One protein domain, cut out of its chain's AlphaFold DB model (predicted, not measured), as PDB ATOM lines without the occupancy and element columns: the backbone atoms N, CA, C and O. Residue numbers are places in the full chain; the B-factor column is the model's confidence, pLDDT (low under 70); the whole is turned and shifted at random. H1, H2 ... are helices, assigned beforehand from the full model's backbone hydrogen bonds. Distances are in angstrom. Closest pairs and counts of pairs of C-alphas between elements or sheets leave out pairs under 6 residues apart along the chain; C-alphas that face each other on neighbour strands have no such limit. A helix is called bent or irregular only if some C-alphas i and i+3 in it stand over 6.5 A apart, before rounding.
ATOM      1  N   VAL A  52     110.440  75.964  52.060       90.75
ATOM      2  CA  VAL A  52     109.639  77.109  51.606       90.75
ATOM      3  C   VAL A  52     108.739  77.605  52.734       90.75
ATOM      4  O   VAL A  52     108.679  78.802  52.984       90.75
ATOM      5  N   GLY A  53     108.097  76.711  53.485       83.19
ATOM      6  CA  GLY A  53     107.236  77.077  54.606       83.19
ATOM      7  C   GLY A  53     107.986  77.777  55.740       83.19
ATOM      8  O   GLY A  53     107.471  78.740  56.305       83.19
ATOM      9  N   VAL A  54     109.202  77.335  56.077       90.56
ATOM     10  CA  VAL A  54     110.060  78.011  57.066       90.56
ATOM     11  C   VAL A  54     110.489  79.384  56.554       90.56
ATOM     12  O   VAL A  54     110.397  80.351  57.307       90.56
ATOM     13  N   LEU A  55     110.883  79.494  55.283       92.00
ATOM     14  CA  LEU A  55     111.248  80.772  54.668       92.00
ATOM     15  C   LEU A  55     110.076  81.762  54.665       92.00
ATOM     16  O   LEU A  55     110.234  82.894  55.113       92.00
ATOM     17  N   VAL A  56     108.889  81.330  54.232       91.19
ATOM     18  CA  VAL A  56     107.674  82.161  54.218       91.19
ATOM     19  C   VAL A  56     107.306  82.611  55.631       91.19
ATOM     20  O   VAL A  56     107.051  83.794  55.836       91.19
ATOM     21  N   ARG A  57     107.338  81.712  56.625       89.75
ATOM     22  CA  ARG A  57     107.092  82.080  58.031       89.75
ATOM     23  C   ARG A  57     108.134  83.058  58.567       89.75
ATOM     24  O   ARG A  57     107.769  83.982  59.281       89.75
ATOM     25  N   GLY A  58     109.406  82.888  58.205       90.00
ATOM     26  CA  GLY A  58     110.478  83.805  58.589       90.00
ATOM     27  C   GLY A  58     110.290  85.206  58.004       90.00
ATOM     28  O   GLY A  58     110.425  86.194  58.722       90.00
ATOM     29  N   ILE A  59     109.916  85.298  56.724       90.81
ATOM     30  CA  ILE A  59     109.608  86.574  56.064       90.81
ATOM     31  C   ILE A  59     108.359  87.210  56.683       90.81
ATOM     32  O   ILE A  59     108.389  88.395  56.999       90.81
ATOM     33  N   ALA A  60     107.288  86.443  56.905       82.62
ATOM     34  CA  ALA A  60     106.066  86.942  57.536       82.62
ATOM     35  C   ALA A  60     106.337  87.484  58.947       82.62
ATOM     36  O   ALA A  60     105.956  88.611  59.248       82.62
ATOM     37  N   TRP A  61     107.083  86.738  59.768       88.50
ATOM     38  CA  TRP A  61     107.511  87.175  61.098       88.50
ATOM     39  C   TRP A  61     108.356  88.457  61.044       88.50
ATOM     40  O   TRP A  61     108.176  89.364  61.855       88.50
ATOM     41  N   LEU A  62     109.265  88.575  60.071       86.12
ATOM     42  CA  LEU A  62     110.070  89.783  59.890       86.12
ATOM     43  C   LEU A  62     109.207  90.983  59.482       86.12
ATOM     44  O   LEU A  62     109.391  92.073  60.024       86.12
ATOM     45  N   LEU A  63     108.277  90.796  58.544       80.75
ATOM     46  CA  LEU A  63     107.348  91.840  58.106       80.75
ATOM     47  C   LEU A  63     106.453  92.295  59.258       80.75
ATOM     48  O   LEU A  63     106.338  93.496  59.485       80.75
ATOM     49  N   GLU A  64     105.916  91.358  60.039       78.50
ATOM     50  CA  GLU A  64     105.168  91.641  61.263       78.50
ATOM     51  C   GLU A  64     106.029  92.447  62.242       78.50
ATOM     52  O   GLU A  64     105.626  93.510  62.712       78.50
ATOM     53  N   ARG A  65     107.286  92.046  62.461       77.62
ATOM     54  CA  ARG A  65     108.201  92.770  63.351       77.62
ATOM     55  C   ARG A  65     108.530  94.183  62.864       77.62
ATOM     56  O   ARG A  65     108.675  95.101  63.680       77.62
ATOM     57  N   LEU A  66     108.671  94.374  61.555       73.50
ATOM     58  CA  LEU A  66     108.892  95.686  60.943       73.50
ATOM     59  C   LEU A  66     107.641  96.563  61.030       73.50
ATOM     60  O   LEU A  66     107.761  97.744  61.355       73.50
ATOM     61  N   GLN A  67     106.462  95.983  60.813       72.19
ATOM     62  CA  GLN A  67     105.170  96.651  60.945       72.19
ATOM     63  C   GLN A  67     104.905  97.085  62.390       72.19
ATOM     64  O   GLN A  67     104.474  98.211  62.630       72.19
ATOM     65  N   LEU A  68     105.261  96.251  63.369       67.44
ATOM     66  CA  LEU A  68     105.232  96.617  64.785       67.44
ATOM     67  C   LEU A  68     106.117  97.840  65.056       67.44
ATOM     68  O   LEU A  68     105.697  98.792  65.710       67.44
ATOM     69  N   ARG A  69     107.338  97.871  64.510       69.38
ATOM     70  CA  ARG A  69     108.250  99.014  64.689       69.38
ATOM     71  C   ARG A  69     107.772 100.286  63.991       69.38
ATOM     72  O   ARG A  69     107.963 101.371  64.542       69.38
ATOM     73  N   SER A  70     107.201 100.191  62.792       68.81
ATOM     74  CA  SER A  70     106.660 101.361  62.091       68.81
ATOM     75  C   SER A  70     105.408 101.898  62.791       68.81
ATOM     76  O   SER A  70     105.320 103.108  62.995       68.81
ATOM     77  N   GLY A  71     104.520 101.018  63.266       72.94
ATOM     78  CA  GLY A  71     103.353 101.378  64.076       72.94
ATOM     79  C   GLY A  71     103.748 102.095  65.368       72.94
ATOM     80  O   GLY A  71     103.271 103.191  65.648       72.94
ATOM     81  N   GLN A  72     104.735 101.559  66.091       80.06
ATOM     82  CA  GLN A  72     105.277 102.189  67.298       80.06
ATOM     83  C   GLN A  72     105.890 103.577  67.040       80.06
ATOM     84  O   GLN A  72     105.762 104.473  67.875       80.06
ATOM     85  N   ARG A  73     106.550 103.798  65.894       84.50
ATOM     86  CA  ARG A  73     107.028 105.140  65.505       84.50
ATOM     87  C   ARG A  73     105.870 106.099  65.233       84.50
ATOM     88  O   ARG A  73     105.973 107.265  65.605       84.50
ATOM     89  N   GLY A  74     104.799 105.607  64.611       85.25
ATOM     90  CA  GLY A  74     103.566 106.360  64.390       85.25
ATOM     91  C   GLY A  74     102.976 106.891  65.697       85.25
ATOM     92  O   GLY A  74     102.670 108.077  65.781       85.25
ATOM     93  N   GLU A  75     102.941 106.063  66.743       87.75
ATOM     94  CA  GLU A  75     102.479 106.468  68.080       87.75
ATOM     95  C   GLU A  75     103.285 107.646  68.642       87.75
ATOM     96  O   GLU A  75     102.718 108.649  69.061       87.75
ATOM     97  N   TYR A  76     104.620 107.592  68.582       89.50
ATOM     98  CA  TYR A  76     105.458 108.690  69.078       89.50
ATOM     99  C   TYR A  76     105.351 109.975  68.242       89.50
ATOM    100  O   TYR A  76     105.592 111.073  68.761       89.50
ATOM    101  N   LEU A  77     105.041 109.861  66.946       91.44
ATOM    102  CA  LEU A  77     104.758 111.012  66.085       91.44
ATOM    103  C   LEU A  77     103.403 111.636  66.426       91.44
ATOM    104  O   LEU A  77     103.317 112.861  66.521       91.44
ATOM    105  N   ALA A  78     102.381 110.812  66.665       91.62
ATOM    106  CA  ALA A  78     101.078 111.268  67.133       91.62
ATOM    107  C   ALA A  78     101.200 111.965  68.497       91.62
ATOM    108  O   ALA A  78     100.739 113.095  68.642       91.62
ATOM    109  N   ASP A  79     101.927 111.367  69.446       93.50
ATOM    110  CA  ASP A  79     102.191 111.960  70.760       93.50
ATOM    111  C   ASP A  79     102.891 113.309  70.624       93.50
ATOM    112  O   ASP A  79     102.478 114.297  71.226       93.50
ATOM    113  N   ARG A  80     103.929 113.386  69.780       92.56
ATOM    114  CA  ARG A  80     104.614 114.651  69.499       92.56
ATOM    115  C   ARG A  80     103.629 115.711  69.023       92.56
ATOM    116  O   ARG A  80     103.667 116.833  69.521       92.56
ATOM    117  N   LYS A  81     102.775 115.368  68.057       93.25
ATOM    118  CA  LYS A  81     101.816 116.313  67.490       93.25
ATOM    119  C   LYS A  81     100.782 116.748  68.525       93.25
ATOM    120  O   LYS A  81     100.467 117.933  68.593       93.25
ATOM    121  N   ALA A  82     100.322 115.824  69.364       92.75
ATOM    122  CA  ALA A  82      99.454 116.128  70.493       92.75
ATOM    123  C   ALA A  82     100.132 117.101  71.470       92.75
ATOM    124  O   ALA A  82      99.528 118.102  71.840       92.75
ATOM    125  N   GLY A  83     101.406 116.882  71.810       93.88
ATOM    126  CA  GLY A  83     102.189 117.797  72.646       93.88
ATOM    127  C   GLY A  83     102.378 119.185  72.021       93.88
ATOM    128  O   GLY A  83     102.294 120.186  72.723       93.88
ATOM    129  N   GLU A  84     102.564 119.272  70.700       92.31
ATOM    130  CA  GLU A  84     102.655 120.554  69.986       92.31
ATOM    131  C   GLU A  84     101.336 121.349  70.000       92.31
ATOM    132  O   GLU A  84     101.372 122.577  69.943       92.31
ATOM    133  N   ILE A  85     100.183 120.671  70.041       92.69
ATOM    134  CA  ILE A  85      98.853 121.298  69.983       92.69
ATOM    135  C   ILE A  85      98.315 121.591  71.388       92.69
ATOM    136  O   ILE A  85      97.943 122.725  71.677       92.69
ATOM    137  N   ALA A  86      98.285 120.582  72.257       91.25
ATOM    138  CA  ALA A  86      97.691 120.648  73.593       91.25
ATOM    139  C   ALA A  86      98.698 121.040  74.687       91.25
ATOM    140  O   ALA A  86      98.312 121.329  75.816       91.25
ATOM    141  N   GLY A  87      99.992 121.059  74.366       94.44
ATOM    142  CA  GLY A  87     101.075 121.215  75.328       94.44
ATOM    143  C   GLY A  87     101.570 119.870  75.867       94.44
ATOM    144  O   GLY A  87     100.808 118.909  76.008       94.44
ATOM    145  N   SER A  88     102.868 119.790  76.171       94.06
ATOM    146  CA  SER A  88     103.535 118.520  76.505       94.06
ATOM    147  C   SER A  88     102.937 117.831  77.735       94.06
ATOM    148  O   SER A  88     102.746 116.616  77.729       94.06
ATOM    149  N   GLU A  89     102.627 118.600  78.781       94.88
ATOM    150  CA  GLU A  89     102.109 118.045  80.034       94.88
ATOM    151  C   GLU A  89     100.643 117.619  79.909       94.88
ATOM    152  O   GLU A  89     100.289 116.525  80.340       94.88
ATOM    153  N   ALA A  90      99.799 118.415  79.247       93.06
ATOM    154  CA  ALA A  90      98.402 118.046  79.022       93.06
ATOM    155  C   ALA A  90      98.290 116.771  78.169       93.06
ATOM    156  O   ALA A  90      97.513 115.873  78.495       93.06
ATOM    157  N   ALA A  91      99.122 116.647  77.127       94.81
ATOM    158  CA  ALA A  91      99.202 115.438  76.312       94.81
ATOM    159  C   ALA A  91      99.663 114.219  77.132       94.81
ATOM    160  O   ALA A  91      99.077 113.140  77.017       94.81
ATOM    161  N   ALA A  92     100.666 114.382  78.002       94.69
ATOM    162  CA  ALA A  92     101.118 113.305  78.880       94.69
ATOM    163  C   ALA A  92     100.005 112.859  79.844       94.69
ATOM    164  O   ALA A  92      99.719 111.668  79.940       94.69
ATOM    165  N   GLN A  93      99.312 113.798  80.487       93.69
ATOM    166  CA  GLN A  93      98.211 113.481  81.399       93.69
ATOM    167  C   GLN A  93      96.997 112.865  80.687       93.69
ATOM    168  O   GLN A  93      96.257 112.084  81.288       93.69
ATOM    169  N   ALA A  94      96.747 113.206  79.420       92.06
ATOM    170  CA  ALA A  94      95.707 112.559  78.621       92.06
ATOM    171  C   ALA A  94      96.053 111.083  78.354       92.06
ATOM    172  O   ALA A  94      95.214 110.206  78.557       92.06
ATOM    173  N   LEU A  95      97.309 110.790  77.995       92.50
ATOM    174  CA  LEU A  95      97.788 109.413  77.826       92.50
ATOM    175  C   LEU A  95      97.741 108.612  79.133       92.50
ATOM    176  O   LEU A  95      97.407 107.431  79.123       92.50
ATOM    177  N   GLU A  96      98.049 109.239  80.267       93.88
ATOM    178  CA  GLU A  96      97.968 108.596  81.583       93.88
ATOM    179  C   GLU A  96      96.545 108.161  81.935       93.88
ATOM    180  O   GLU A  96      96.355 107.072  82.478       93.88
ATOM    181  N   ARG A  97      95.534 108.954  81.559       93.50
ATOM    182  CA  ARG A  97      94.120 108.600  81.758       93.50
ATOM    183  C   ARG A  97      93.711 107.345  80.982       93.50
ATOM    184  O   ARG A  97      92.841 106.617  81.453       93.50
ATOM    185  N   LEU A  98      94.378 107.008  79.872       90.12
ATOM    186  CA  LEU A  98      94.121 105.756  79.142       90.12
ATOM    187  C   LEU A  98      94.464 104.506  79.964       90.12
ATOM    188  O   LEU A  98      93.894 103.442  79.726       90.12
ATOM    189  N   LEU A  99      95.331 104.613  80.978       90.69
ATOM    190  CA  LEU A  99      95.592 103.503  81.902       90.69
ATOM    191  C   LEU A  99      94.344 103.107  82.707       90.69
ATOM    192  O   LEU A  99      94.263 101.984  83.207       90.69
ATOM    193  N   LEU A 100      93.365 104.009  82.808       92.50
ATOM    194  CA  LEU A 100      92.092 103.784  83.484       92.50
ATOM    195  C   LEU A 100      91.042 103.145  82.569       92.50
ATOM    196  O   LEU A 100      89.994 102.750  83.070       92.50
ATOM    197  N   ALA A 101      91.323 102.948  81.274       90.00
ATOM    198  CA  ALA A 101      90.357 102.430  80.298       90.00
ATOM    199  C   ALA A 101      89.690 101.120  80.747       90.00
ATOM    200  O   ALA A 101      88.484 100.949  80.597       90.00
ATOM    201  N   GLY A 102      90.442 100.212  81.379       89.94
ATOM    202  CA  GLY A 102      89.866  98.980  81.924       89.94
ATOM    203  C   GLY A 102      88.892  99.219  83.086       89.94
ATOM    204  O   GLY A 102      87.907  98.497  83.216       89.94
ATOM    205  N   ALA A 103      89.148 100.214  83.941       92.19
ATOM    206  CA  ALA A 103      88.229 100.603  85.012       92.19
ATOM    207  C   ALA A 103      86.995 101.319  84.449       92.19
ATOM    208  O   ALA A 103      85.878 100.959  84.815       92.19
ATOM    209  N   SER A 104      87.193 102.239  83.505       92.88
ATOM    210  CA  SER A 104      86.130 102.926  82.770       92.88
ATOM    211  C   SER A 104      85.203 101.948  82.054       92.88
ATOM    212  O   SER A 104      83.989 102.033  82.204       92.88
ATOM    213  N   HIS A 105      85.759 100.958  81.353       91.75
ATOM    214  CA  HIS A 105      84.976  99.933  80.670       91.75
ATOM    215  C   HIS A 105      84.127  99.117  81.653       91.75
ATOM    216  O   HIS A 105      82.938  98.919  81.427       91.75
ATOM    217  N   ARG A 106      84.695  98.702  82.796       92.94
ATOM    218  CA  ARG A 106      83.923  98.006  83.840       92.94
ATOM    219  C   ARG A 106      82.816  98.878  84.431       92.94
ATOM    220  O   ARG A 106      81.735  98.360  84.693       92.94
ATOM    221  N   ALA A 107      83.076 100.168  84.648       93.31
ATOM    222  CA  ALA A 107      82.068 101.109  85.133       93.31
ATOM    223  C   ALA A 107      80.915 101.254  84.128       93.31
ATOM    224  O   ALA A 107      79.755 101.147  84.519       93.31
ATOM    225  N   MET A 108      81.238 101.385  82.838       92.44
ATOM    226  CA  MET A 108      80.262 101.447  81.749       92.44
ATOM    227  C   MET A 108      79.403 100.183  81.678       92.44
ATOM    228  O   MET A 108      78.183 100.264  81.738       92.44
ATOM    229  N   VAL A 109      80.032  99.003  81.620       91.12
ATOM    230  CA  VAL A 109      79.322  97.714  81.555       91.12
ATOM    231  C   VAL A 109      78.429  97.516  82.779       91.12
ATOM    232  O   VAL A 109      77.310  97.023  82.653       91.12
ATOM    233  N   ARG A 110      78.885  97.922  83.970       91.81
ATOM    234  CA  ARG A 110      78.065  97.859  85.186       91.81
ATOM    235  C   ARG A 110      76.829  98.754  85.077       91.81
ATOM    236  O   ARG A 110      75.744  98.279  85.388       91.81
ATOM    237  N   ALA A 111      76.992 100.000  84.637       92.56
ATOM    238  CA  ALA A 111      75.885 100.945  84.471       92.56
ATOM    239  C   ALA A 111      74.892 100.510  83.378       92.56
ATOM    240  O   ALA A 111      73.702 100.773  83.489       92.56
ATOM    241  N   LEU A 112      75.365  99.805  82.344       90.75
ATOM    242  CA  LEU A 112      74.507  99.237  81.301       90.75
ATOM    243  C   LEU A 112      73.689  98.037  81.794       90.75
ATOM    244  O   LEU A 112      72.522  97.909  81.439       90.75
ATOM    245  N   ARG A 113      74.295  97.155  82.598       88.88
ATOM    246  CA  ARG A 113      73.660  95.906  83.055       88.88
ATOM    247  C   ARG A 113      72.736  96.085  84.249       88.88
ATOM    248  O   ARG A 113      71.776  95.336  84.395       88.88
ATOM    249  N   PHE A 114      73.057  97.022  85.136       88.12
ATOM    250  CA  PHE A 114      72.314  97.230  86.371       88.12
ATOM    251  C   PHE A 114      71.659  98.609  86.343       88.12
ATOM    252  O   PHE A 114      72.391  99.603  86.313       88.12
ATOM    253  N   PRO A 115      70.314  98.685  86.399       74.31
ATOM    254  CA  PRO A 115      69.602  99.949  86.514       74.31
ATOM    255  C   PRO A 115      70.154 100.733  87.704       74.31
ATOM    256  O   PRO A 115      70.026 100.325  88.857       74.31
ATOM    257  N   THR A 116      70.841 101.825  87.401       78.19
ATOM    258  CA  THR A 116      71.454 102.729  88.371       78.19
ATOM    259  C   THR A 116      70.983 104.135  88.019       78.19
ATOM    260  O   THR A 116      70.704 104.410  86.858       78.19
ATOM    261  N   GLU A 117      70.943 105.050  88.984       84.50
ATOM    262  CA  GLU A 117      70.639 106.472  88.733       84.50
ATOM    263  C   GLU A 117      71.727 107.203  87.920       84.50
ATOM    264  O   GLU A 117      71.618 108.395  87.652       84.50
ATOM    265  N   VAL A 118      72.817 106.515  87.569       86.56
ATOM    266  CA  VAL A 118      73.977 107.091  86.890       86.56
ATOM    267  C   VAL A 118      73.989 106.625  85.444       86.56
ATOM    268  O   VAL A 118      74.100 105.427  85.183       86.56
ATOM    269  N   GLU A 119      73.950 107.579  84.516       90.81
ATOM    270  CA  GLU A 119      74.089 107.296  83.091       90.81
ATOM    271  C   GLU A 119      75.442 106.621  82.782       90.81
ATOM    272  O   GLU A 119      76.466 106.963  83.389       90.81
ATOM    273  N   PRO A 120      75.511 105.677  81.823       92.12
ATOM    274  CA  PRO A 120      76.738 104.929  81.545       92.12
ATOM    275  C   PRO A 120      77.965 105.794  81.227       92.12
ATOM    276  O   PRO A 120      79.075 105.470  81.655       92.12
ATOM    277  N   LEU A 121      77.784 106.911  80.518       92.00
ATOM    278  CA  LEU A 121      78.882 107.832  80.198       92.00
ATOM    279  C   LEU A 121      79.321 108.655  81.406       92.00
ATOM    280  O   LEU A 121      80.516 108.906  81.567       92.00
ATOM    281  N   ASP A 122      78.401 108.999  82.306       93.44
ATOM    282  CA  ASP A 122      78.756 109.632  83.574       93.44
ATOM    283  C   ASP A 122      79.545 108.672  84.464       93.44
ATOM    284  O   ASP A 122      80.527 109.075  85.091       93.44
ATOM    285  N   ALA A 123      79.201 107.382  84.466       93.94
ATOM    286  CA  ALA A 123      79.980 106.366  85.169       93.94
ATOM    287  C   ALA A 123      81.422 106.279  84.629       93.94
ATOM    288  O   ALA A 123      82.374 106.203  85.410       93.94
ATOM    289  N   VAL A 124      81.603 106.358  83.304       93.44
ATOM    290  CA  VAL A 124      82.928 106.436  82.663       93.44
ATOM    291  C   VAL A 124      83.663 107.711  83.065       93.44
ATOM    292  O   VAL A 124      84.831 107.648  83.454       93.44
ATOM    293  N   ARG A 125      82.987 108.863  83.007       93.44
ATOM    294  CA  ARG A 125      83.562 110.162  83.364       93.44
ATOM    295  C   ARG A 125      84.067 110.167  84.803       93.44
ATOM    296  O   ARG A 125      85.208 110.566  85.041       93.44
ATOM    297  N   ARG A 126      83.270 109.677  85.754       94.19
ATOM    298  CA  ARG A 126      83.672 109.543  87.165       94.19
ATOM    299  C   ARG A 126      84.860 108.602  87.324       94.19
ATOM    300  O   ARG A 126      85.840 108.961  87.969       94.19
ATOM    301  N   ALA A 127      84.850 107.462  86.628       93.38
ATOM    302  CA  ALA A 127      85.954 106.498  86.647       93.38
ATOM    303  C   ALA A 127      87.295 107.053  86.122       93.38
ATOM    304  O   ALA A 127      88.333 106.439  86.363       93.38
ATOM    305  N   VAL A 128      87.291 108.189  85.417       93.00
ATOM    306  CA  VAL A 128      88.506 108.883  84.953       93.00
ATOM    307  C   VAL A 128      88.834 110.119  85.797       93.00
ATOM    308  O   VAL A 128      90.006 110.421  86.004       93.00
ATOM    309  N   THR A 129      87.823 110.850  86.269       93.19
ATOM    310  CA  THR A 129      88.001 112.159  86.928       93.19
ATOM    311  C   THR A 129      88.136 112.076  88.445       93.19
ATOM    312  O   THR A 129      88.842 112.893  89.029       93.19
ATOM    313  N   GLU A 130      87.533 111.075  89.083       94.00
ATOM    314  CA  GLU A 130      87.529 110.917  90.545       94.00
ATOM    315  C   GLU A 130      88.686 110.034  91.047       94.00
ATOM    316  O   GLU A 130      88.766 109.687  92.227       94.00
ATOM    317  N   VAL A 131      89.609 109.654  90.158       92.62
ATOM    318  CA  VAL A 131      90.744 108.795  90.501       92.62
ATOM    319  C   VAL A 131      91.865 109.619  91.144       92.62
ATOM    320  O   VAL A 131      92.371 110.557  90.527       92.62
ATOM    321  N   PRO A 132      92.329 109.254  92.354       93.62
ATOM    322  CA  PRO A 132      93.454 109.930  92.989       93.62
ATOM    323  C   PRO A 132      94.738 109.833  92.156       93.62
ATOM    324  O   PRO A 132      95.064 108.760  91.645       93.62
ATOM    325  N   ALA A 133      95.542 110.901  92.128       91.69
ATOM    326  CA  ALA A 133      96.815 110.940  91.393       91.69
ATOM    327  C   ALA A 133      97.745 109.748  91.714       91.69
ATOM    328  O   ALA A 133      98.328 109.144  90.816       91.69
ATOM    329  N   ARG A 134      97.788 109.316  92.984       94.12
ATOM    330  CA  ARG A 134      98.556 108.136  93.432       94.12
ATOM    331  C   ARG A 134      98.199 106.836  92.700       94.12
ATOM    332  O   ARG A 134      99.049 105.959  92.554       94.12
ATOM    333  N   GLU A 135      96.945 106.674  92.272       94.25
ATOM    334  CA  GLU A 135      96.515 105.478  91.541       94.25
ATOM    335  C   GLU A 135      96.996 105.533  90.090       94.25
ATOM    336  O   GLU A 135      97.470 104.525  89.571       94.25
ATOM    337  N   ILE A 136      96.998 106.715  89.469       92.81
ATOM    338  CA  ILE A 136      97.590 106.920  88.139       92.81
ATOM    339  C   ILE A 136      99.088 106.579  88.175       92.81
ATOM    340  O   ILE A 136      99.571 105.796  87.356       92.81
ATOM    341  N   GLU A 137      99.818 107.062  89.184       93.50
ATOM    342  CA  GLU A 137     101.232 106.720  89.388       93.50
ATOM    343  C   GLU A 137     101.457 105.218  89.606       93.50
ATOM    344  O   GLU A 137     102.433 104.637  89.119       93.50
ATOM    345  N   ARG A 138     100.563 104.553  90.348       93.62
ATOM    346  CA  ARG A 138     100.605 103.097  90.527       93.62
ATOM    347  C   ARG A 138     100.425 102.374  89.190       93.62
ATOM    348  O   ARG A 138     101.189 101.448  88.912       93.62
ATOM    349  N   GLN A 139      99.476 102.797  88.357       91.19
ATOM    350  CA  GLN A 139      99.261 102.210  87.032       91.19
ATOM    351  C   GLN A 139     100.440 102.470  86.084       91.19
ATOM    352  O   GLN A 139     100.847 101.565  85.357       91.19
ATOM    353  N   LEU A 140     101.060 103.651  86.141       90.50
ATOM    354  CA  LEU A 140     102.284 103.956  85.389       90.50
ATOM    355  C   LEU A 140     103.442 103.035  85.786       90.50
ATOM    356  O   LEU A 140     104.122 102.477  84.921       90.50
ATOM    357  N   ARG A 141     103.640 102.813  87.092       91.31
ATOM    358  CA  ARG A 141     104.633 101.847  87.587       91.31
ATOM    359  C   ARG A 141     104.332 100.433  87.094       91.31
ATOM    360  O   ARG A 141     105.243  99.747  86.638       91.31
ATOM    361  N   ALA A 142     103.068 100.013  87.123       88.69
ATOM    362  CA  ALA A 142     102.661  98.713  86.596       88.69
ATOM    363  C   ALA A 142     102.907  98.592  85.079       88.69
ATOM    364  O   ALA A 142     103.384  97.552  84.628       88.69
ATOM    365  N   SER A 143     102.642  99.649  84.302       83.94
ATOM    366  CA  SER A 143     102.927  99.716  82.861       83.94
ATOM    367  C   SER A 143     104.417  99.505  82.572       83.94
ATOM    368  O   SER A 143     104.762  98.660  81.748       83.94
ATOM    369  N   ARG A 144     105.298 100.167  83.334       86.12
ATOM    370  CA  ARG A 144     106.758  99.987  83.245       86.12
ATOM    371  C   ARG A 144     107.217  98.567  83.593       86.12
ATOM    372  O   ARG A 144     108.193  98.083  83.038       86.12
ATOM    373  N   VAL A 145     106.554  97.884  84.526       83.38
ATOM    374  CA  VAL A 145     106.908  96.494  84.866       83.38
ATOM    375  C   VAL A 145     106.446  95.531  83.767       83.38
ATOM    376  O   VAL A 145     107.194  94.633  83.384       83.38
ATOM    377  N   ARG A 146     105.240  95.729  83.217       74.31
ATOM    378  CA  ARG A 146     104.668  94.878  82.155       74.31
ATOM    379  C   ARG A 146     105.451  94.928  80.836       74.31
ATOM    380  O   ARG A 146     105.396  93.959  80.088       74.31
ATOM    381  N   GLU A 147     106.243  95.976  80.605       64.06
ATOM    382  CA  GLU A 147     107.203  96.088  79.490       64.06
ATOM    383  C   GLU A 147     108.153  94.903  79.340       64.06
ATOM    384  O   GLU A 147     108.569  94.571  78.236       64.06
ATOM    385  N   THR A 148     108.485  94.241  80.448       50.56
ATOM    386  CA  THR A 148     109.388  93.085  80.432       50.56
ATOM    387  C   THR A 148     108.710  91.784  79.999       50.56
ATOM    388  O   THR A 148     109.384  90.764  79.880       50.56
ATOM    389  N   ARG A 149     107.384  91.785  79.779       47.94
ATOM    390  CA  ARG A 149     106.573  90.561  79.756       47.94
ATOM    391  C   ARG A 149     105.714  90.321  78.514       47.94
ATOM    392  O   ARG A 149     105.133  89.240  78.446       47.94
ATOM    393  N   THR A 150     105.562  91.246  77.561       43.19
ATOM    394  CA  THR A 150     104.573  91.031  76.480       43.19
ATOM    395  C   THR A 150     104.928  91.703  75.157       43.19
ATOM    396  O   THR A 150     105.398  92.837  75.126       43.19
ATOM    397  N   ASP A 151     104.664  90.973  74.072       52.28
ATOM    398  CA  ASP A 151     104.684  91.431  72.686       52.28
ATOM    399  C   ASP A 151     103.682  92.584  72.524       52.28
ATOM    400  O   ASP A 151     102.466  92.392  72.555       52.28
ATOM    401  N   ALA A 152     104.193  93.814  72.510       60.06
ATOM    402  CA  ALA A 152     103.374  95.014  72.601       60.06
ATOM    403  C   ALA A 152     103.282  95.694  71.231       60.06
ATOM    404  O   ALA A 152     104.239  96.322  70.764       60.06
ATOM    405  N   THR A 153     102.103  95.611  70.607       67.06
ATOM    406  CA  THR A 153     101.771  96.321  69.359       67.06
ATOM    407  C   THR A 153     101.967  97.832  69.472       67.06
ATOM    408  O   THR A 153     102.322  98.490  68.498       67.06
ATOM    409  N   HIS A 154     101.849  98.371  70.688       71.88
ATOM    410  CA  HIS A 154     102.042  99.785  70.984       71.88
ATOM    411  C   HIS A 154     103.135  99.990  72.037       71.88
ATOM    412  O   HIS A 154     103.292  99.149  72.929       71.88
ATOM    413  N   PRO A 155     103.876 101.115  71.985       77.62
ATOM    414  CA  PRO A 155     104.832 101.442  73.021       77.62
ATOM    415  C   PRO A 155     104.110 101.652  74.358       77.62
ATOM    416  O   PRO A 155     103.038 102.268  74.390       77.62
ATOM    417  N   PRO A 156     104.692 101.202  75.470       85.69
ATOM    418  CA  PRO A 156     104.057 101.327  76.776       85.69
ATOM    419  C   PRO A 156     103.881 102.783  77.198       85.69
ATOM    420  O   PRO A 156     104.734 103.639  76.949       85.69
ATOM    421  N   THR A 157     102.751 103.072  77.847       88.12
ATOM    422  CA  THR A 157     102.331 104.438  78.199       88.12
ATOM    423  C   THR A 157     103.390 105.181  79.012       88.12
ATOM    424  O   THR A 157     103.585 106.381  78.821       88.12
ATOM    425  N   TYR A 158     104.134 104.477  79.874       89.44
ATOM    426  CA  TYR A 158     105.255 105.062  80.614       89.44
ATOM    427  C   TYR A 158     106.350 105.633  79.691       89.44
ATOM    428  O   TYR A 158     106.830 106.738  79.936       89.44
ATOM    429  N   LEU A 159     106.734 104.936  78.614       89.75
ATOM    430  CA  LEU A 159     107.735 105.457  77.675       89.75
ATOM    431  C   LEU A 159     107.211 106.650  76.881       89.75
ATOM    432  O   LEU A 159     107.937 107.627  76.699       89.75
ATOM    433  N   ARG A 160     105.951 106.591  76.441       91.50
ATOM    434  CA  ARG A 160     105.291 107.670  75.689       91.50
ATOM    435  C   ARG A 160     105.221 108.967  76.495       91.50
ATOM    436  O   ARG A 160     105.695 110.011  76.052       91.50
ATOM    437  N   THR A 161     104.727 108.877  77.728       93.44
ATOM    438  CA  THR A 161     104.624 110.012  78.662       93.44
ATOM    439  C   THR A 161     105.998 110.542  79.075       93.44
ATOM    440  O   THR A 161     106.214 111.753  79.100       93.44
ATOM    441  N   ARG A 162     106.973 109.656  79.317       92.75
ATOM    442  CA  ARG A 162     108.363 110.053  79.574       92.75
ATOM    443  C   ARG A 162     108.972 110.802  78.388       92.75
ATOM    444  O   ARG A 162     109.660 111.794  78.607       92.75
ATOM    445  N   LEU A 163     108.736 110.356  77.153       92.38
ATOM    446  CA  LEU A 163     109.261 111.021  75.959       92.38
ATOM    447  C   LEU A 163     108.663 112.420  75.777       92.38
ATOM    448  O   LEU A 163     109.395 113.349  75.441       92.38
ATOM    449  N   LEU A 164     107.359 112.577  76.021       93.69
ATOM    450  CA  LEU A 164     106.692 113.880  75.994       93.69
ATOM    451  C   LEU A 164     107.306 114.864  76.992       93.69
ATOM    452  O   LEU A 164     107.580 116.006  76.627       93.69
ATOM    453  N   ARG A 165     107.572 114.405  78.220       94.38
ATOM    454  CA  ARG A 165     108.147 115.237  79.289       94.38
ATOM    455  C   ARG A 165     109.649 115.485  79.154       94.38
ATOM    456  O   ARG A 165     110.144 116.474  79.675       94.38
ATOM    457  N   ALA A 166     110.384 114.604  78.477       93.00
ATOM    458  CA  ALA A 166     111.826 114.763  78.263       93.00
ATOM    459  C   ALA A 166     112.170 115.756  77.138       93.00
ATOM    460  O   ALA A 166     113.312 116.202  77.034       93.00
ATOM    461  N   ARG A 167     111.212 116.070  76.260       87.75
ATOM    462  CA  ARG A 167     111.379 117.057  75.187       87.75
ATOM    463  C   ARG A 167     111.171 118.481  75.713       87.75
ATOM    464  O   ARG A 167     110.534 118.646  76.751       87.75
ATOM    465  N   PRO A 168     111.654 119.513  74.990       88.38
ATOM    466  CA  PRO A 168     111.344 120.897  75.322       88.38
ATOM    467  C   PRO A 168     109.840 121.083  75.522       88.38
ATOM    468  O   PRO A 168     109.037 120.700  74.663       88.38
ATOM    469  N   ALA A 169     109.468 121.626  76.678       84.62
ATOM    470  CA  ALA A 169     108.073 121.832  77.019       84.62
ATOM    471  C   ALA A 169     107.435 122.758  75.982       84.62
ATOM    472  O   ALA A 169     107.939 123.847  75.711       84.62
ATOM    473  N   THR A 170     106.334 122.308  75.389       88.75
ATOM    474  CA  THR A 170     105.528 123.137  74.493       88.75
ATOM    475  C   THR A 170     104.302 123.608  75.256       88.75
ATOM    476  O   THR A 170     103.666 122.821  75.960       88.75
ATOM    477  N   THR A 171     103.985 124.895  75.145       89.06
ATOM    478  CA  THR A 171     102.728 125.453  75.644       89.06
ATOM    479  C   THR A 171     101.592 125.084  74.698       89.06
ATOM    480  O   THR A 171     101.806 124.931  73.494       89.06
ATOM    481  N   ALA A 172     100.380 124.954  75.234       89.94
ATOM    482  CA  ALA A 172      99.202 124.675  74.426       89.94
ATOM    483  C   ALA A 172      99.006 125.763  73.357       89.94
ATOM    484  O   ALA A 172      99.001 126.954  73.667       89.94
ATOM    485  N   ARG A 173      98.848 125.347  72.098       91.88
ATOM    486  CA  ARG A 173      98.408 126.218  70.997       91.88
ATOM    487  C   ARG A 173      96.892 126.347  70.965       91.88
ATOM    488  O   ARG A 173      96.381 127.355  70.494       91.88
ATOM    489  N   VAL A 174      96.197 125.317  71.442       88.88
ATOM    490  CA  VAL A 174      94.741 125.271  71.543       88.88
ATOM    491  C   VAL A 174      94.376 125.020  72.996       88.88
ATOM    492  O   VAL A 174      94.789 124.019  73.582       88.88
ATOM    493  N   VAL A 175      93.595 125.932  73.565       89.62
ATOM    494  CA  VAL A 175      92.983 125.786  74.884       89.62
ATOM    495  C   VAL A 175      91.478 125.760  74.662       89.62
ATOM    496  O   VAL A 175      90.929 126.694  74.087       89.62
ATOM    497  N   LEU A 176      90.832 124.671  75.071       87.50
ATOM    498  CA  LEU A 176      89.380 124.540  75.003       87.50
ATOM    499  C   LEU A 176      88.748 125.331  76.147       87.50
ATOM    500  O   LEU A 176      89.035 125.064  77.316       87.50
ATOM    501  N   GLY A 177      87.890 126.288  75.804       93.06
ATOM    502  CA  GLY A 177      86.986 126.902  76.761       93.06
ATOM    503  C   GLY A 177      85.812 125.978  77.085       93.06
ATOM    504  O   GLY A 177      85.598 124.925  76.472       93.06
ATOM    505  N   THR A 178      85.044 126.368  78.098       94.00
ATOM    506  CA  THR A 178      83.887 125.594  78.561       94.00
ATOM    507  C   THR A 178      82.825 125.455  77.469       94.00
ATOM    508  O   THR A 178      82.196 124.405  77.355       94.00
ATOM    509  N   ASP A 179      82.625 126.493  76.658       95.38
ATOM    510  CA  ASP A 179      81.581 126.503  75.634       95.38
ATOM    511  C   ASP A 179      81.967 125.656  74.420       95.38
ATOM    512  O   ASP A 179      81.131 124.901  73.920       95.38
ATOM    513  N   GLU A 180      83.237 125.682  74.007       94.06
ATOM    514  CA  GLU A 180      83.758 124.792  72.968       94.06
ATOM    515  C   GLU A 180      83.717 123.329  73.416       94.06
ATOM    516  O   GLU A 180      83.295 122.467  72.648       94.06
ATOM    517  N   SER A 181      84.070 123.037  74.674       91.94
ATOM    518  CA  SER A 181      83.950 121.679  75.224       91.94
ATOM    519  C   SER A 181      82.504 121.178  75.174       91.94
ATOM    520  O   SER A 181      82.256 120.067  74.718       91.94
ATOM    521  N   ARG A 182      81.531 122.012  75.566       94.38
ATOM    522  CA  ARG A 182      80.101 121.662  75.483       94.38
ATOM    523  C   ARG A 182      79.604 121.527  74.047       94.38
ATOM    524  O   ARG A 182      78.619 120.835  73.804       94.38
ATOM    525  N   ALA A 183      80.198 122.249  73.099       95.69
ATOM    526  CA  ALA A 183      79.866 122.097  71.687       95.69
ATOM    527  C   ALA A 183      80.307 120.724  71.167       95.69
ATOM    528  O   ALA A 183      79.508 120.058  70.519       95.69
ATOM    529  N   ILE A 184      81.511 120.279  71.542       93.25
ATOM    530  CA  ILE A 184      82.008 118.931  71.233       93.25
ATOM    531  C   ILE A 184      81.105 117.867  71.865       93.25
ATOM    532  O   ILE A 184      80.708 116.928  71.183       93.25
ATOM    533  N   ASP A 185      80.722 118.030  73.134       92.44
ATOM    534  CA  ASP A 185      79.836 117.070  73.809       92.44
ATOM    535  C   ASP A 185      78.493 116.919  73.071       92.44
ATOM    536  O   ASP A 185      78.024 115.802  72.860       92.44
ATOM    537  N   ARG A 186      77.904 118.033  72.608       96.00
ATOM    538  CA  ARG A 186      76.666 118.025  71.806       96.00
ATOM    539  C   ARG A 186      76.850 117.401  70.426       96.00
ATOM    540  O   ARG A 186      75.945 116.736  69.938       96.00
ATOM    541  N   GLU A 187      77.994 117.621  69.783       97.44
ATOM    542  CA  GLU A 187      78.303 117.005  68.488       97.44
ATOM    543  C   GLU A 187      78.431 115.479  68.609       97.44
ATOM    544  O   GLU A 187      77.990 114.745  67.725       97.44
ATOM    545  N   LEU A 188      78.999 114.995  69.718       94.62
ATOM    546  CA  LEU A 188      79.240 113.572  69.957       94.62
ATOM    547  C   LEU A 188      78.024 112.819  70.522       94.62
ATOM    548  O   LEU A 188      77.981 111.591  70.425       94.62
ATOM    549  N   GLU A 189      77.037 113.518  71.086       94.94
ATOM    550  CA  GLU A 189      75.846 112.927  71.713       94.94
ATOM    551  C   GLU A 189      75.096 111.913  70.816       94.94
ATOM    552  O   GLU A 189      74.786 110.815  71.301       94.94
ATOM    553  N   PRO A 190      74.833 112.179  69.519       96.06
ATOM    554  CA  PRO A 190      74.112 111.227  68.675       96.06
ATOM    555  C   PRO A 190      74.886 109.918  68.487       96.06
ATOM    556  O   PRO A 190      74.324 108.835  68.644       96.06
ATOM    557  N   ALA A 191      76.194 110.008  68.222       94.81
ATOM    558  CA  ALA A 191      77.055 108.838  68.052       94.81
ATOM    559  C   ALA A 191      77.169 108.032  69.353       94.81
ATOM    560  O   ALA A 191      77.078 106.805  69.342       94.81
ATOM    561  N   ALA A 192      77.310 108.724  70.485       91.56
ATOM    562  CA  ALA A 192      77.310 108.115  71.806       91.56
ATOM    563  C   ALA A 192      76.011 107.340  72.082       91.56
ATOM    564  O   ALA A 192      76.058 106.210  72.568       91.56
ATOM    565  N   THR A 193      74.862 107.911  71.721       93.12
ATOM    566  CA  THR A 193      73.554 107.266  71.890       93.12
ATOM    567  C   THR A 193      73.443 105.987  71.061       93.12
ATOM    568  O   THR A 193      73.004 104.961  71.584       93.12
ATOM    569  N   THR A 194      73.886 106.012  69.799       94.50
ATOM    570  CA  THR A 194      73.910 104.825  68.928       94.50
ATOM    571  C   THR A 194      74.771 103.712  69.520       94.50
ATOM    572  O   THR A 194      74.285 102.597  69.700       94.50
ATOM    573  N   VAL A 195      76.010 104.024  69.910       91.69
ATOM    574  CA  VAL A 195      76.937 103.033  70.482       91.69
ATOM    575  C   VAL A 195      76.397 102.458  71.795       91.69
ATOM    576  O   VAL A 195      76.489 101.257  72.037       91.69
ATOM    577  N   LEU A 196      75.791 103.284  72.653       91.12
ATOM    578  CA  LEU A 196      75.172 102.801  73.888       91.12
ATOM    579  C   LEU A 196      73.975 101.884  73.625       91.12
ATOM    580  O   LEU A 196      73.777 100.930  74.375       91.12
ATOM    581  N   ALA A 197      73.171 102.160  72.596       90.81
ATOM    582  CA  ALA A 197      72.066 101.290  72.214       90.81
ATOM    583  C   ALA A 197      72.575  99.926  71.725       90.81
ATOM    584  O   ALA A 197      72.072  98.902  72.179       90.81
ATOM    585  N   GLU A 198      73.610  99.902  70.884       91.81
ATOM    586  CA  GLU A 198      74.254  98.664  70.421       91.81
ATOM    587  C   GLU A 198      74.804  97.841  71.594       91.81
ATOM    588  O   GLU A 198      74.478  96.664  71.739       91.81
ATOM    589  N   LEU A 199      75.537  98.480  72.512       88.38
ATOM    590  CA  LEU A 199      76.096  97.810  73.691       88.38
ATOM    591  C   LEU A 199      75.028  97.254  74.648       88.38
ATOM    592  O   LEU A 199      75.304  96.299  75.374       88.38
ATOM    593  N   ARG A 200      73.818  97.832  74.677       87.88
ATOM    594  CA  ARG A 200      72.681  97.277  75.437       87.88
ATOM    595  C   ARG A 200      72.099  96.024  74.785       87.88
ATOM    596  O   ARG A 200      71.539  95.205  75.499       87.88
ATOM    597  N   MET A 201      72.209  95.888  73.464       86.50
ATOM    598  CA  MET A 201      71.695  94.733  72.720       86.50
ATOM    599  C   MET A 201      72.642  93.528  72.778       86.50
ATOM    600  O   MET A 201      72.190  92.391  72.671       86.50
ATOM    601  N   GLU A 202      73.946  93.766  72.935       79.88
ATOM    602  CA  GLU A 202      74.973  92.717  73.043       79.88
ATOM    603  C   GLU A 202      75.124  92.126  74.460       79.88
ATOM    604  O   GLU A 202      75.751  91.076  74.623       79.88
ATOM    605  N   GLY A 203      74.619  92.825  75.485       62.19
ATOM    606  CA  GLY A 203      74.827  92.520  76.908       62.19
ATOM    607  C   GLY A 203      73.769  91.626  77.532       62.19
ATOM    608  O   GLY A 203      74.188  90.796  78.374       62.19
TER     609      GLY A 203
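AT A GLANCE: This is residues 52 to 203 of the 203 residues of an uncharacterized protein of Kribbella sp. YM53 (UniProt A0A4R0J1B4). Helices form a loose V: H1 is one side, with residues 52 to 63 sticking out; H6 and the H2b and H3 hairpin are the other. H4 and H5 pack on H2a between them. The printed part, 152 residues with six named helices, is all helix and loose, has a radius of gyration of the C-alphas of 19.2 A, and spans 59 by 43 by 31 A.

IN THESE COORDINATES: Find C-alpha 52 at (109.639, 77.109, 51.606); H1 runs 50.2 A to residue 86. H2, residues 88 to 113, assigned as one helix by its hydrogen bonds, is bent: H2a ends at C-alpha 99, 7.3 A from C-alpha 102, where H2b begins. H3 is 120 to 129, H4 133 to 146, H5 157 to 166. H6, 178 to 202, is likewise one helix but bent: H6a ends at C-alpha 187, 7.1 A from C-alpha 190, where H6b begins; C-alpha 202 is at (74.973, 92.717, 73.043).

HOW THE PARTS SIT: At the hub, H2, see H2a touch H5 at a shallow tilt of 9 degrees, the closest C-alphas, 92 and 161, 4.8 A apart. H2b and H6b only just touch, only at their ends, with 3 pairs of C-alphas within 8 A. Every O i to N i+4 pair is within hydrogen-bond range in H1, H2b, H3, H4, H5, H6a and H6b, and 6 of 8 in H2a.

THE WHOLE: The printed part has no cut; the H5 to H6 link is long. Residues 68 to 70, 147 to 153 and 203 have pLDDT under 70.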